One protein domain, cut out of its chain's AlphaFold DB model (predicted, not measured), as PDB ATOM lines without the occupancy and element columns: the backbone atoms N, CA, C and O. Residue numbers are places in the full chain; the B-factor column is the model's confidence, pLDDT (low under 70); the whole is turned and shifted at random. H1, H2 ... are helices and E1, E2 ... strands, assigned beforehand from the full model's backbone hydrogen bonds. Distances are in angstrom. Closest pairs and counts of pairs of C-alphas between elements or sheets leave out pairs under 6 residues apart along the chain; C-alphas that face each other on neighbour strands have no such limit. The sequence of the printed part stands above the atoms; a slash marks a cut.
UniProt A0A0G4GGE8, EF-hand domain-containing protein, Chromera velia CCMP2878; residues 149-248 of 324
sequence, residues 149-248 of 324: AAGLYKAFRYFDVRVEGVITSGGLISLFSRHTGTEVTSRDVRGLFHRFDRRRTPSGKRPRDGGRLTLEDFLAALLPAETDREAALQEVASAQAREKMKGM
ATOM      1  N   ALA A 149     193.726 130.441 256.359       96.12
ATOM      2  CA  ALA A 149     193.029 131.610 256.899       96.12
ATOM      3  C   ALA A 149     193.990 132.666 257.475       96.12
ATOM      4  O   ALA A 149     193.777 133.865 257.279       96.12
ATOM      5  N   ALA A 150     195.110 132.266 258.089       94.88
ATOM      6  CA  ALA A 150     196.152 133.216 258.492       94.88
ATOM      7  C   ALA A 150     196.704 134.029 257.302       94.88
ATOM      8  O   ALA A 150     197.042 135.209 257.445       94.88
ATOM      9  N   GLY A 151     196.765 133.420 256.114       96.00
ATOM     10  CA  GLY A 151     197.149 134.090 254.876       96.00
ATOM     11  C   GLY A 151     196.111 135.104 254.391       96.00
ATOM     12  O   GLY A 151     196.486 136.190 253.946       96.00
ATOM     13  N   LEU A 152     194.816 134.814 254.560       96.75
ATOM     14  CA  LEU A 152     193.741 135.775 254.287       96.75
ATOM     15  C   LEU A 152     193.845 137.020 255.171       96.75
ATOM     16  O   LEU A 152     193.674 138.129 254.676       96.75
ATOM     17  N   TYR A 153     194.201 136.879 256.448       97.00
ATOM     18  CA  TYR A 153     194.430 138.043 257.312       97.00
ATOM     19  C   TYR A 153     195.601 138.910 256.821       97.00
ATOM     20  O   TYR A 153     195.498 140.137 256.771       97.00
ATOM     21  N   LYS A 154     196.699 138.288 256.372       96.00
ATOM     22  CA  LYS A 154     197.811 139.010 255.735       96.00
ATOM     23  C   LYS A 154     197.354 139.746 254.470       96.00
ATOM     24  O   LYS A 154     197.756 140.890 254.255       96.00
ATOM     25  N   ALA A 155     196.515 139.112 253.652       96.38
ATOM     26  CA  ALA A 155     195.931 139.742 252.475       96.38
ATOM     27  C   ALA A 155     195.033 140.928 252.851       96.38
ATOM     28  O   ALA A 155     195.202 142.012 252.302       96.38
ATOM     29  N   PHE A 156     194.160 140.778 253.848       97.06
ATOM     30  CA  PHE A 156     193.328 141.866 254.358       97.06
ATOM     31  C   PHE A 156     194.172 143.080 254.764       97.06
ATOM     32  O   PHE A 156     193.895 144.199 254.346       97.06
ATOM     33  N   ARG A 157     195.260 142.861 255.513       95.62
ATOM     34  CA  ARG A 157     196.186 143.925 255.936       95.62
ATOM     35  C   ARG A 157     196.873 144.633 254.770       95.62
ATOM     36  O   ARG A 157     197.180 145.815 254.885       95.62
ATOM     37  N   TYR A 158     197.108 143.932 253.663       94.19
ATOM     38  CA  TYR A 158     197.628 144.537 252.438       94.19
ATOM     39  C   TYR A 158     196.607 145.480 251.782       94.19
ATOM     40  O   TYR A 158     196.994 146.538 251.291       94.19
ATOM     41  N   PHE A 159     195.314 145.144 251.829       94.50
ATOM     42  CA  PHE A 159     194.235 145.999 251.318       94.50
ATOM     43  C   PHE A 159     193.803 147.111 252.292       94.50
ATOM     44  O   PHE A 159     193.349 148.168 251.857       94.50
ATOM     45  N   ASP A 160     193.995 146.926 253.600       95.50
ATOM     46  CA  ASP A 160     193.800 147.941 254.646       95.50
ATOM     47  C   ASP A 160     194.982 148.931 254.692       95.50
ATOM     48  O   ASP A 160     195.688 149.076 255.693       95.50
ATOM     49  N   VAL A 161     195.215 149.633 253.575       90.88
ATOM     50  CA  VAL A 161     196.357 150.551 253.382       90.88
ATOM     51  C   VAL A 161     196.391 151.665 254.438       90.88
ATOM     52  O   VAL A 161     197.454 152.202 254.750       90.88
ATOM     53  N   ARG A 162     195.230 152.022 254.998       91.00
ATOM     54  CA  ARG A 162     195.086 153.089 255.997       91.00
ATOM     55  C   ARG A 162     195.163 152.585 257.437       91.00
ATOM     56  O   ARG A 162     195.192 153.411 258.342       91.00
ATOM     57  N   VAL A 163     195.252 151.268 257.648       92.50
ATOM     58  CA  VAL A 163     195.310 150.647 258.980       92.50
ATOM     59  C   VAL A 163     194.067 151.012 259.812       92.50
ATOM     60  O   VAL A 163     194.145 151.228 261.018       92.50
ATOM     61  N   GLU A 164     192.908 151.105 259.162       94.06
ATOM     62  CA  GLU A 164     191.635 151.466 259.800       94.06
ATOM     63  C   GLU A 164     190.873 150.225 260.291       94.06
ATOM     64  O   GLU A 164     189.826 150.351 260.922       94.06
ATOM     65  N   GLY A 165     191.380 149.020 259.998       94.88
ATOM     66  CA  GLY A 165     190.671 147.769 260.260       94.88
ATOM     67  C   GLY A 165     189.495 147.540 259.307       94.88
ATOM     68  O   GLY A 165     188.683 146.648 259.545       94.88
ATOM     69  N   VAL A 166     189.405 148.330 258.234       95.69
ATOM     70  CA  VAL A 166     188.401 148.225 257.174       95.69
ATOM     71  C   VAL A 166     189.039 148.542 255.827       95.69
ATOM     72  O   VAL A 166     189.847 149.460 255.700       95.69
ATOM     73  N   ILE A 167     188.635 147.819 254.789       95.81
ATOM     74  CA  ILE A 167     189.010 148.144 253.415       95.81
ATOM     75  C   ILE A 167     188.007 149.172 252.899       95.81
ATOM     76  O   ILE A 167     186.802 148.925 252.892       95.81
ATOM     77  N   THR A 168     188.496 150.336 252.477       95.06
ATOM     78  CA  THR A 168     187.656 151.411 251.930       95.06
ATOM     79  C   THR A 168     187.700 151.424 250.410       95.06
ATOM     80  O   THR A 168     188.701 151.026 249.811       95.06
ATOM     81  N   SER A 169     186.645 151.934 249.771       93.88
ATOM     82  CA  SER A 169     186.602 152.090 248.311       93.88
ATOM     83  C   SER A 169     187.796 152.892 247.777       93.88
ATOM     84  O   SER A 169     188.480 152.447 246.861       93.88
ATOM     85  N   GLY A 170     188.123 154.023 248.410       92.62
ATOM     86  CA  GLY A 170     189.298 154.829 248.057       92.62
ATOM     87  C   GLY A 170     190.631 154.103 248.275       92.62
ATOM     88  O   GLY A 170     191.561 154.280 247.489       92.62
ATOM     89  N   GLY A 171     190.725 153.256 249.308       92.38
ATOM     90  CA  GLY A 171     191.889 152.402 249.548       92.38
ATOM     91  C   GLY A 171     192.100 151.378 248.432       92.38
ATOM     92  O   GLY A 171     193.217 151.253 247.931       92.38
ATOM     93  N   LEU A 172     191.025 150.717 247.992       92.38
ATOM     94  CA  LEU A 172     191.066 149.775 246.871       92.38
ATOM     95  C   LEU A 172     191.447 150.465 245.561       92.38
ATOM     96  O   LEU A 172     192.380 150.007 244.909       92.38
ATOM     97  N   ILE A 173     190.805 151.589 245.215       92.06
ATOM     98  CA  ILE A 173     191.140 152.358 244.001       92.06
ATOM     99  C   ILE A 173     192.631 152.715 243.999       92.06
ATOM    100  O   ILE A 173     193.342 152.394 243.052       92.06
ATOM    101  N   SER A 174     193.130 153.300 245.094       90.25
ATOM    102  CA  SER A 174     194.545 153.667 245.240       90.25
ATOM    103  C   SER A 174     195.485 152.470 245.068       90.25
ATOM    104  O   SER A 174     196.547 152.601 244.458       90.25
ATOM    105  N   LEU A 175     195.105 151.297 245.581       90.31
ATOM    106  CA  LEU A 175     195.900 150.078 245.465       90.31
ATOM    107  C   LEU A 175     195.941 149.553 244.024       90.31
ATOM    108  O   LEU A 175     197.021 149.210 243.543       90.31
ATOM    109  N   PHE A 176     194.805 149.523 243.323       88.81
ATOM    110  CA  PHE A 176     194.756 149.105 241.920       88.81
ATOM    111  C   PHE A 176     195.524 150.071 241.014       88.81
ATOM    112  O   PHE A 176     196.408 149.639 240.272       88.81
ATOM    113  N   SER A 177     195.308 151.383 241.158       88.62
ATOM    114  CA  SER A 177     195.993 152.399 240.346       88.62
ATOM    115  C   SER A 177     197.523 152.325 240.434       88.62
ATOM    116  O   SER A 177     198.211 152.721 239.498       88.62
ATOM    117  N   ARG A 178     198.083 151.808 241.535       87.00
ATOM    118  CA  ARG A 178     199.540 151.676 241.719       87.00
ATOM    119  C   ARG A 178     200.161 150.478 241.007       87.00
ATOM    120  O   ARG A 178     201.379 150.459 240.845       87.00
ATOM    121  N   HIS A 179     199.380 149.453 240.664       77.19
ATOM    122  CA  HIS A 179     199.942 148.125 240.403       77.19
ATOM    123  C   HIS A 179     199.452 147.429 239.135       77.19
ATOM    124  O   HIS A 179     200.143 146.520 238.681       77.19
ATOM    125  N   THR A 180     198.299 147.790 238.567       66.56
ATOM    126  CA  THR A 180     197.701 146.982 237.487       66.56
ATOM    127  C   THR A 180     197.853 147.545 236.088       66.56
ATOM    128  O   THR A 180     197.684 146.786 235.143       66.56
ATOM    129  N   GLY A 181     198.146 148.834 235.905       75.19
ATOM    130  CA  GLY A 181     198.034 149.474 234.584       75.19
ATOM    131  C   GLY A 181     196.589 149.534 234.051       75.19
ATOM    132  O   GLY A 181     196.275 150.403 233.250       75.19
ATOM    133  N   THR A 182     195.702 148.664 234.537       74.56
ATOM    134  CA  THR A 182     194.250 148.716 234.398       74.56
ATOM    135  C   THR A 182     193.671 149.756 235.351       74.56
ATOM    136  O   THR A 182     193.924 149.701 236.561       74.56
ATOM    137  N   GLU A 183     192.885 150.685 234.810       81.44
ATOM    138  CA  GLU A 183     192.112 151.646 235.592       81.44
ATOM    139  C   GLU A 183     190.879 150.955 236.178       81.44
ATOM    140  O   GLU A 183     189.959 150.596 235.454       81.44
ATOM    141  N   VAL A 184     190.864 150.762 237.499       86.94
ATOM    142  CA  VAL A 184     189.656 150.334 238.213       86.94
ATOM    143  C   VAL A 184     188.806 151.568 238.490       86.94
ATOM    144  O   VAL A 184     189.255 152.504 239.160       86.94
ATOM    145  N   THR A 185     187.578 151.581 237.980       89.31
ATOM    146  CA  THR A 185     186.666 152.714 238.128       89.31
ATOM    147  C   THR A 185     185.943 152.685 239.476       89.31
ATOM    148  O   THR A 185     185.866 151.675 240.178       89.31
ATOM    149  N   SER A 186     185.344 153.813 239.862       90.62
ATOM    150  CA  SER A 186     184.495 153.867 241.058       90.62
ATOM    151  C   SER A 186     183.222 153.016 240.932       90.62
ATOM    152  O   SER A 186     182.663 152.617 241.956       90.62
ATOM    153  N   ARG A 187     182.771 152.725 239.699       87.75
ATOM    154  CA  ARG A 187     181.645 151.823 239.411       87.75
ATOM    155  C   ARG A 187     182.027 150.376 239.728       87.75
ATOM    156  O   ARG A 187     181.284 149.719 240.447       87.75
ATOM    157  N   ASP A 188     183.210 149.951 239.301       87.81
ATOM    158  CA  ASP A 188     183.754 148.600 239.513       87.81
ATOM    159  C   ASP A 188     183.895 148.292 241.003       87.81
ATOM    160  O   ASP A 188     183.391 147.293 241.520       87.81
ATOM    161  N   VAL A 189     184.494 149.234 241.739       92.31
ATOM    162  CA  VAL A 189     184.613 149.120 243.193       92.31
ATOM    163  C   VAL A 189     183.235 149.086 243.848       92.31
ATOM    164  O   VAL A 189     183.019 148.307 244.766       92.31
ATOM    165  N   ARG A 190     182.261 149.873 243.381       90.31
ATOM    166  CA  ARG A 190     180.905 149.818 243.946       90.31
ATOM    167  C   ARG A 190     180.264 148.437 243.775       90.31
ATOM    168  O   ARG A 190     179.672 147.959 244.739       90.31
ATOM    169  N   GLY A 191     180.404 147.805 242.608       88.69
ATOM    170  CA  GLY A 191     179.910 146.441 242.361       88.69
ATOM    171  C   GLY A 191     180.541 145.421 243.310       88.69
ATOM    172  O   GLY A 191     179.842 144.669 243.985       88.69
ATOM    173  N   LEU A 192     181.861 145.498 243.490       92.75
ATOM    174  CA  LEU A 192     182.607 144.651 244.425       92.75
ATOM    175  C   LEU A 192     182.097 144.783 245.869       92.75
ATOM    176  O   LEU A 192     181.828 143.781 246.536       92.75
ATOM    177  N   PHE A 193     181.931 146.012 246.369       92.56
ATOM    178  CA  PHE A 193     181.375 146.230 247.710       92.56
ATOM    179  C   PHE A 193     179.917 145.781 247.791       92.56
ATOM    180  O   PHE A 193     179.487 145.305 248.837       92.56
ATOM    181  N   HIS A 194     179.152 145.882 246.707       87.44
ATOM    182  CA  HIS A 194     177.791 145.372 246.687       87.44
ATOM    183  C   HIS A 194     177.742 143.841 246.852       87.44
ATOM    184  O   HIS A 194     176.929 143.349 247.639       87.44
ATOM    185  N   ARG A 195     178.631 143.090 246.196       91.31
ATOM    186  CA  ARG A 195     178.724 141.630 246.368       91.31
ATOM    187  C   ARG A 195     179.205 141.251 247.773       91.31
ATOM    188  O   ARG A 195     178.632 140.365 248.412       91.31
ATOM    189  N   PHE A 196     180.254 141.909 248.268       92.44
ATOM    190  CA  PHE A 196     180.953 141.460 249.479       92.44
ATOM    191  C   PHE A 196     180.474 142.092 250.788       92.44
ATOM    192  O   PHE A 196     180.629 141.463 251.831       92.44
ATOM    193  N   ASP A 197     179.844 143.272 250.771       89.25
ATOM    194  CA  ASP A 197     179.252 143.862 251.978       89.25
ATOM    195  C   ASP A 197     177.929 143.155 252.309       89.25
ATOM    196  O   ASP A 197     176.824 143.522 251.876       89.25
ATOM    197  N   ARG A 198     178.062 142.070 253.074       82.62
ATOM    198  CA  ARG A 198     176.943 141.242 253.526       82.62
ATOM    199  C   ARG A 198     176.310 141.778 254.803       82.62
ATOM    200  O   ARG A 198     175.308 141.211 255.241       82.62
ATOM    201  N   ARG A 199     176.824 142.871 255.377       82.69
ATOM    202  CA  ARG A 199     176.277 143.437 256.609       82.69
ATOM    203  C   ARG A 199     174.849 143.901 256.373       82.69
ATOM    204  O   ARG A 199     174.505 144.565 255.389       82.69
ATOM    205  N   ARG A 200     173.995 143.530 257.309       79.62
ATOM    206  CA  ARG A 200     172.620 143.994 257.402       79.62
ATOM    207  C   ARG A 200     172.481 144.552 258.807       79.62
ATOM    208  O   ARG A 200     172.922 143.945 259.780       79.62
ATOM    209  N   THR A 201     171.950 145.759 258.911       79.44
ATOM    210  CA  THR A 201     171.543 146.304 260.209       79.44
ATOM    211  C   THR A 201     170.441 145.415 260.803       79.44
ATOM    212  O   THR A 201     169.804 144.677 260.053       79.44
ATOM    213  N   PRO A 202     170.113 145.527 262.102       77.44
ATOM    214  CA  PRO A 202     168.932 144.861 262.669       77.44
ATOM    215  C   PRO A 202     167.613 145.207 261.955       77.44
ATOM    216  O   PRO A 202     166.604 144.542 262.153       77.44
ATOM    217  N   SER A 203     167.607 146.265 261.136       76.19
ATOM    218  CA  SER A 203     166.484 146.639 260.270       76.19
ATOM    219  C   SER A 203     166.514 145.993 258.881       76.19
ATOM    220  O   SER A 203     165.748 146.409 258.020       76.19
ATOM    221  N   GLY A 204     167.455 145.079 258.632       75.69
ATOM    222  CA  GLY A 204     167.710 144.440 257.338       75.69
ATOM    223  C   GLY A 204     168.332 145.365 256.277       75.69
ATOM    224  O   GLY A 204     168.887 144.916 255.282       75.69
ATOM    225  N   LYS A 205     168.427 146.671 256.539       74.19
ATOM    226  CA  LYS A 205     169.096 147.609 255.626       74.19
ATOM    227  C   LYS A 205     170.606 147.432 255.616       74.19
ATOM    228  O   LYS A 205     171.222 147.316 256.680       74.19
ATOM    229  N   ARG A 206     171.214 147.535 254.432       76.69
ATOM    230  CA  ARG A 206     172.659 147.755 254.294       76.69
ATOM    231  C   ARG A 206     173.048 149.059 254.998       76.69
ATOM    232  O   ARG A 206     172.368 150.074 254.801       76.69
ATOM    233  N   PRO A 207     174.089 149.056 255.840       78.94
ATOM    234  CA  PRO A 207     174.518 150.283 256.484       78.94
ATOM    235  C   PRO A 207     174.994 151.306 255.432       78.94
ATOM    236  O   PRO A 207     175.527 150.973 254.374       78.94
ATOM    237  N   ARG A 208     174.711 152.592 255.688       71.81
ATOM    238  CA  ARG A 208     174.984 153.698 254.742       71.81
ATOM    239  C   ARG A 208     176.475 153.978 254.540       71.81
ATOM    240  O   ARG A 208     176.825 154.804 253.704       71.81
ATOM    241  N   ASP A 209     177.341 153.334 255.315       73.81
ATOM    242  CA  ASP A 209     178.790 153.439 255.182       73.81
ATOM    243  C   ASP A 209     179.319 152.795 253.889       73.81
ATOM    244  O   ASP A 209     180.472 153.066 253.565       73.81
ATOM    245  N   GLY A 210     178.489 152.027 253.154       68.12
ATOM    246  CA  GLY A 210     178.397 151.875 251.681       68.12
ATOM    247  C   GLY A 210     179.660 151.584 250.854       68.12
ATOM    248  O   GLY A 210     179.617 151.556 249.629       68.12
ATOM    249  N   GLY A 211     180.795 151.417 251.506       86.00
ATOM    250  CA  GLY A 211     182.121 151.456 250.908       86.00
ATOM    251  C   GLY A 211     183.185 151.060 251.921       86.00
ATOM    252  O   GLY A 211     184.317 151.544 251.839       86.00
ATOM    253  N   ARG A 212     182.806 150.219 252.896       93.38
ATOM    254  CA  ARG A 212     183.689 149.624 253.901       93.38
ATOM    255  C   ARG A 212     183.487 148.109 253.926       93.38
ATOM    256  O   ARG A 212     182.362 147.659 254.084       93.38
ATOM    257  N   LEU A 213     184.568 147.349 253.780       94.75
ATOM    258  CA  LEU A 213     184.590 145.903 253.997       94.75
ATOM    259  C   LEU A 213     185.363 145.641 255.278       94.75
ATOM    260  O   LEU A 213     186.534 146.013 255.402       94.75
ATOM    261  N   THR A 214     184.694 145.031 256.245       94.25
ATOM    262  CA  THR A 214     185.346 144.588 257.474       94.25
ATOM    263  C   THR A 214     186.215 143.359 257.200       94.25
ATOM    264  O   THR A 214     186.149 142.750 256.128       94.25
ATOM    265  N   LEU A 215     187.039 142.970 258.174       95.00
ATOM    266  CA  LEU A 215     187.767 141.702 258.102       95.00
ATOM    267  C   LEU A 215     186.806 140.516 257.945       95.00
ATOM    268  O   LEU A 215     187.093 139.599 257.187       95.00
ATOM    269  N   GLU A 216     185.657 140.553 258.618       94.00
ATOM    270  CA  GLU A 216     184.648 139.501 258.512       94.00
ATOM    271  C   GLU A 216     184.051 139.414 257.101       94.00
ATOM    272  O   GLU A 216     183.977 138.319 256.549       94.00
ATOM    273  N   ASP A 217     183.706 140.552 256.488       94.25
ATOM    274  CA  ASP A 217     183.201 140.596 255.106       94.25
ATOM    275  C   ASP A 217     184.239 140.054 254.117       94.25
ATOM    276  O   ASP A 217     183.925 139.252 253.240       94.25
ATOM    277  N   PHE A 218     185.501 140.457 254.287       95.94
ATOM    278  CA  PHE A 218     186.606 140.003 253.446       95.94
ATOM    279  C   PHE A 218     186.840 138.493 253.565       95.94
ATOM    280  O   PHE A 218     187.062 137.821 252.559       95.94
ATOM    281  N   LEU A 219     186.765 137.945 254.781       95.81
ATOM    282  CA  LEU A 219     186.857 136.503 254.997       95.81
ATOM    283  C   LEU A 219     185.657 135.782 254.385       95.81
ATOM    284  O   LEU A 219     185.851 134.821 253.652       95.81
ATOM    285  N   ALA A 220     184.435 136.266 254.606       93.31
ATOM    286  CA  ALA A 220     183.233 135.673 254.022       93.31
ATOM    287  C   ALA A 220     183.241 135.695 252.481       93.31
ATOM    288  O   ALA A 220     182.653 134.817 251.856       93.31
ATOM    289  N   ALA A 221     183.902 136.679 251.868       94.38
ATOM    290  CA  ALA A 221     184.053 136.779 250.419       94.38
ATOM    291  C   ALA A 221     185.061 135.773 249.834       94.38
ATOM    292  O   ALA A 221     184.882 135.322 248.700       94.38
ATOM    293  N   LEU A 222     186.122 135.451 250.584       96.56
ATOM    294  CA  LEU A 222     187.281 134.695 250.095       96.56
ATOM    295  C   LEU A 222     187.414 133.276 250.662       96.56
ATOM    296  O   LEU A 222     188.217 132.500 250.144       96.56
ATOM    297  N   LEU A 223     186.681 132.937 251.722       96.12
ATOM    298  CA  LEU A 223     186.682 131.592 252.289       96.12
ATOM    299  C   LEU A 223     185.920 130.626 251.369       96.12
ATOM    300  O   LEU A 223     184.765 130.912 251.050       96.12
ATOM    301  N   PRO A 224     186.525 129.491 250.968       96.12
ATOM    302  CA  PRO A 224     185.819 128.435 250.244       96.12
ATOM    303  C   PRO A 224     184.604 127.932 251.027       96.12
ATOM    304  O   PRO A 224     184.658 127.854 252.257       96.12
ATOM    305  N   ALA A 225     183.542 127.539 250.324       92.00
ATOM    306  CA  ALA A 225     182.273 127.143 250.939       92.00
ATOM    307  C   ALA A 225     182.404 125.959 251.918       92.00
ATOM    308  O   ALA A 225     181.713 125.916 252.933       92.00
ATOM    309  N   GLU A 226     183.318 125.025 251.644       92.00
ATOM    310  CA  GLU A 226     183.574 123.846 252.488       92.00
ATOM    311  C   GLU A 226     184.408 124.156 253.744       92.00
ATOM    312  O   GLU A 226     184.596 123.293 254.602       92.00
ATOM    313  N   THR A 227     184.951 125.372 253.864       94.31
ATOM    314  CA  THR A 227     185.810 125.739 254.994       94.31
ATOM    315  C   THR A 227     184.970 126.126 256.206       94.31
ATOM    316  O   THR A 227     184.104 126.994 256.121       94.31
ATOM    317  N   ASP A 228     185.279 125.541 257.367       95.00
ATOM    318  CA  ASP A 228     184.680 125.941 258.641       95.00
ATOM    319  C   ASP A 228     185.022 127.407 258.956       95.00
ATOM    320  O   ASP A 228     186.170 127.777 259.237       95.00
ATOM    321  N   ARG A 229     183.992 128.253 258.895       93.75
ATOM    322  CA  ARG A 229     184.102 129.695 259.111       93.75
ATOM    323  C   ARG A 229     184.532 130.036 260.536       93.75
ATOM    324  O   ARG A 229     185.306 130.977 260.705       93.75
ATOM    325  N   GLU A 230     184.050 129.319 261.548       94.56
ATOM    326  CA  GLU A 230     184.384 129.610 262.947       94.56
ATOM    327  C   GLU A 230     185.852 129.287 263.223       94.56
ATOM    328  O   GLU A 230     186.582 130.114 263.779       94.56
ATOM    329  N   ALA A 231     186.317 128.135 262.732       95.50
ATOM    330  CA  ALA A 231     187.721 127.750 262.818       95.50
ATOM    331  C   ALA A 231     188.636 128.758 262.096       95.50
ATOM    332  O   ALA A 231     189.652 129.189 262.651       95.50
ATOM    333  N   ALA A 232     188.253 129.200 260.891       94.94
ATOM    334  CA  ALA A 232     189.001 130.205 260.136       94.94
ATOM    335  C   ALA A 232     189.077 131.555 260.875       94.94
ATOM    336  O   ALA A 232     190.144 132.172 260.941       94.94
ATOM    337  N   LEU A 233     187.971 132.008 261.477       94.38
ATOM    338  CA  LEU A 233     187.937 133.229 262.287       94.38
ATOM    339  C   LEU A 233     188.838 133.118 263.523       94.38
ATOM    340  O   LEU A 233     189.573 134.059 263.837       94.38
ATOM    341  N   GLN A 234     188.839 131.968 264.201       96.00
ATOM    342  CA  GLN A 234     189.706 131.720 265.353       96.00
ATOM    343  C   GLN A 234     191.197 131.720 264.969       96.00
ATOM    344  O   GLN A 234     192.039 132.264 265.699       96.00
ATOM    345  N   GLU A 235     191.538 131.151 263.810       96.50
ATOM    346  CA  GLU A 235     192.896 131.184 263.261       96.50
ATOM    347  C   GLU A 235     193.339 132.626 262.960       96.50
ATOM    348  O   GLU A 235     194.430 133.046 263.363       96.50
ATOM    349  N   VAL A 236     192.472 133.414 262.323       95.56
ATOM    350  CA  VAL A 236     192.720 134.828 262.013       95.56
ATOM    351  C   VAL A 236     192.902 135.661 263.284       95.56
ATOM    352  O   VAL A 236     193.861 136.432 263.378       95.56
ATOM    353  N   ALA A 237     192.052 135.472 264.296       95.00
ATOM    354  CA  ALA A 237     192.188 136.145 265.588       95.00
ATOM    355  C   ALA A 237     193.533 135.815 266.261       95.00
ATOM    356  O   ALA A 237     194.223 136.697 266.785       95.00
ATOM    357  N   SER A 238     193.960 134.552 266.176       95.81
ATOM    358  CA  SER A 238     195.262 134.105 266.676       95.81
ATOM    359  C   SER A 238     196.428 134.743 265.907       95.81
ATOM    360  O   SER A 238     197.422 135.156 266.515       95.81
ATOM    361  N   ALA A 239     196.322 134.870 264.580       94.44
ATOM    362  CA  ALA A 239     197.315 135.555 263.751       94.44
ATOM    363  C   ALA A 239     197.419 137.051 264.102       94.44
ATOM    364  O   ALA A 239     198.524 137.564 264.308       94.44
ATOM    365  N   GLN A 240     196.279 137.724 264.275       94.31
ATOM    366  CA  GLN A 240     196.207 139.124 264.690       94.31
ATOM    367  C   GLN A 240     196.848 139.348 266.070       94.31
ATOM    368  O   GLN A 240     197.623 140.290 266.253       94.31
ATOM    369  N   ALA A 241     196.583 138.472 267.045       95.06
ATOM    370  CA  ALA A 241     197.184 138.555 268.378       95.06
ATOM    371  C   ALA A 241     198.718 138.414 268.332       95.06
ATOM    372  O   ALA A 241     199.440 139.175 268.985       95.06
ATOM    373  N   ARG A 242     199.235 137.488 267.512       94.94
ATOM    374  CA  ARG A 242     200.684 137.304 267.310       94.94
ATOM    375  C   ARG A 242     201.346 138.548 266.714       94.94
ATOM    376  O   ARG A 242     202.448 138.898 267.137       94.94
ATOM    377  N   GLU A 243     200.700 139.227 265.767       92.19
ATOM    378  CA  GLU A 243     201.213 140.490 265.218       92.19
ATOM    379  C   GLU A 243     201.242 141.614 266.257       92.19
ATOM    380  O   GLU A 243     202.268 142.285 266.396       92.19
ATOM    381  N   LYS A 244     200.167 141.777 267.041       92.38
ATOM    382  CA  LYS A 244     200.118 142.777 268.123       92.38
ATOM    383  C   LYS A 244     201.265 142.577 269.122       92.38
ATOM    384  O   LYS A 244     201.961 143.533 269.464       92.38
ATOM    385  N   MET A 245     201.542 141.328 269.507       94.44
ATOM    386  CA  MET A 245     202.647 140.991 270.418       94.44
ATOM    387  C   MET A 245     204.035 141.295 269.832       94.44
ATOM    388  O   MET A 245     204.929 141.726 270.565       94.44
ATOM    389  N   LYS A 246     204.237 141.114 268.517       92.88
ATOM    390  CA  LYS A 246     205.491 141.503 267.843       92.88
ATOM    391  C   LYS A 246     205.709 143.018 267.882       92.88
ATOM    392  O   LYS A 246     206.830 143.456 268.130       92.88
ATOM    393  N   GLY A 247     204.644 143.806 267.714       89.25
ATOM    394  CA  GLY A 247     204.700 145.268 267.808       89.25
ATOM    395  C   GLY A 247     205.119 145.779 269.193       89.25
ATOM    396  O   GLY A 247     205.900 146.723 269.290       89.25
ATOM    397  N   MET A 248     204.674 145.122 270.271       90.31
ATOM    398  CA  MET A 248     205.023 145.520 271.645       90.31
ATOM    399  C   MET A 248     206.498 145.264 271.978       90.31
ATOM    400  O   MET A 248     207.140 146.097 272.619       90.31
TER     401      MET A 248
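This is residues 149 to 248 of the 324 residues of the protein "EF-hand domain-containing protein" of Chromera velia CCMP2878 (UniProt A0A0G4GGE8). A short ladder of two strands, E1 beside E2, joins two helix-strand-helix halves, H1 E1 H2 and H3 E2 H4, whose helices stand crosswise to one another. The longest helix, H5, packs on H1 with residues 232 to 240, while its residues 241 to 248 stick out, as do residues 200 to 205 of the long link between H3 and E2. The printed part has 100 residues, with five named helices and two named strands in the order H1 E1 H2 H3 E2 H4 H5; the sheet, E1 - E2, is antiparallel and the class is mostly helix. The whole is compact, with a radius of gyration of the C-alphas of 14.5 A and spans of 36 by 36 by 27 A.

Strands E1, residues 166 to 168, and E2, residues 212 to 214, are antiparallel neighbours at 156 degrees; N 167 and O 213 are 2.8 A apart, and N 213 and O 167 are 2.9 A apart, both within hydrogen-bond range. H1, residues 149 to 159, touches H4, residues 215 to 222, with the closest C-alphas, those of Phe 156 and Leu 215, 6.7 A apart; their lines are about perpendicular at 71 degrees, only just beyond steep. H2, residues 169 to 177, touches H3, residues 186 to 196, at a steep tilt of 62 degrees, opposite ways; the closest C-alphas, those of Ser 169 and Val 189, are 6.2 A apart. H3 touches H4, about perpendicular at 90 degrees, with the closest C-alphas, those of Phe 196 and Ala 221, 5.7 A apart. H1 and H2 only just touch, with 3 pairs of C-alphas within 8 A, the closest being those of Phe 159 and Leu 172 at 6.6 A. H5, residues 229 to 248, touches H1 with residues 232 to 240 alone, at a steep tilt of 61 degrees, the same way; the closest C-alphas, those of Ala 150 and Val 236, are 5.2 A apart. Among the pairs that are apart are H1 and H3, and H2 and H4. In H1, H2, H3, H4 and H5 every O i to N i+4 pair is within hydrogen-bond range.

E1 measures 6.2 A and E2 6.4 A from first to last C-alpha. H1 begins at C-alpha 149 (193.029, 131.610, 256.899) and measures 15.5 A, H2 12.3 A, H3 15.4 A and H4 10.7 A. H5 measures 29.1 A and ends at C-alpha 248 (205.023, 145.520, 271.645).

The two C-alphas farthest apart, those of Gly 181 and Ser 203, are 40.8 A apart. The printed part has no cut. The link from H3 to E2, residues 197 to 211, is long. The mean pLDDT of the printed part is 90.2, and residues 180 and 210 are under 70.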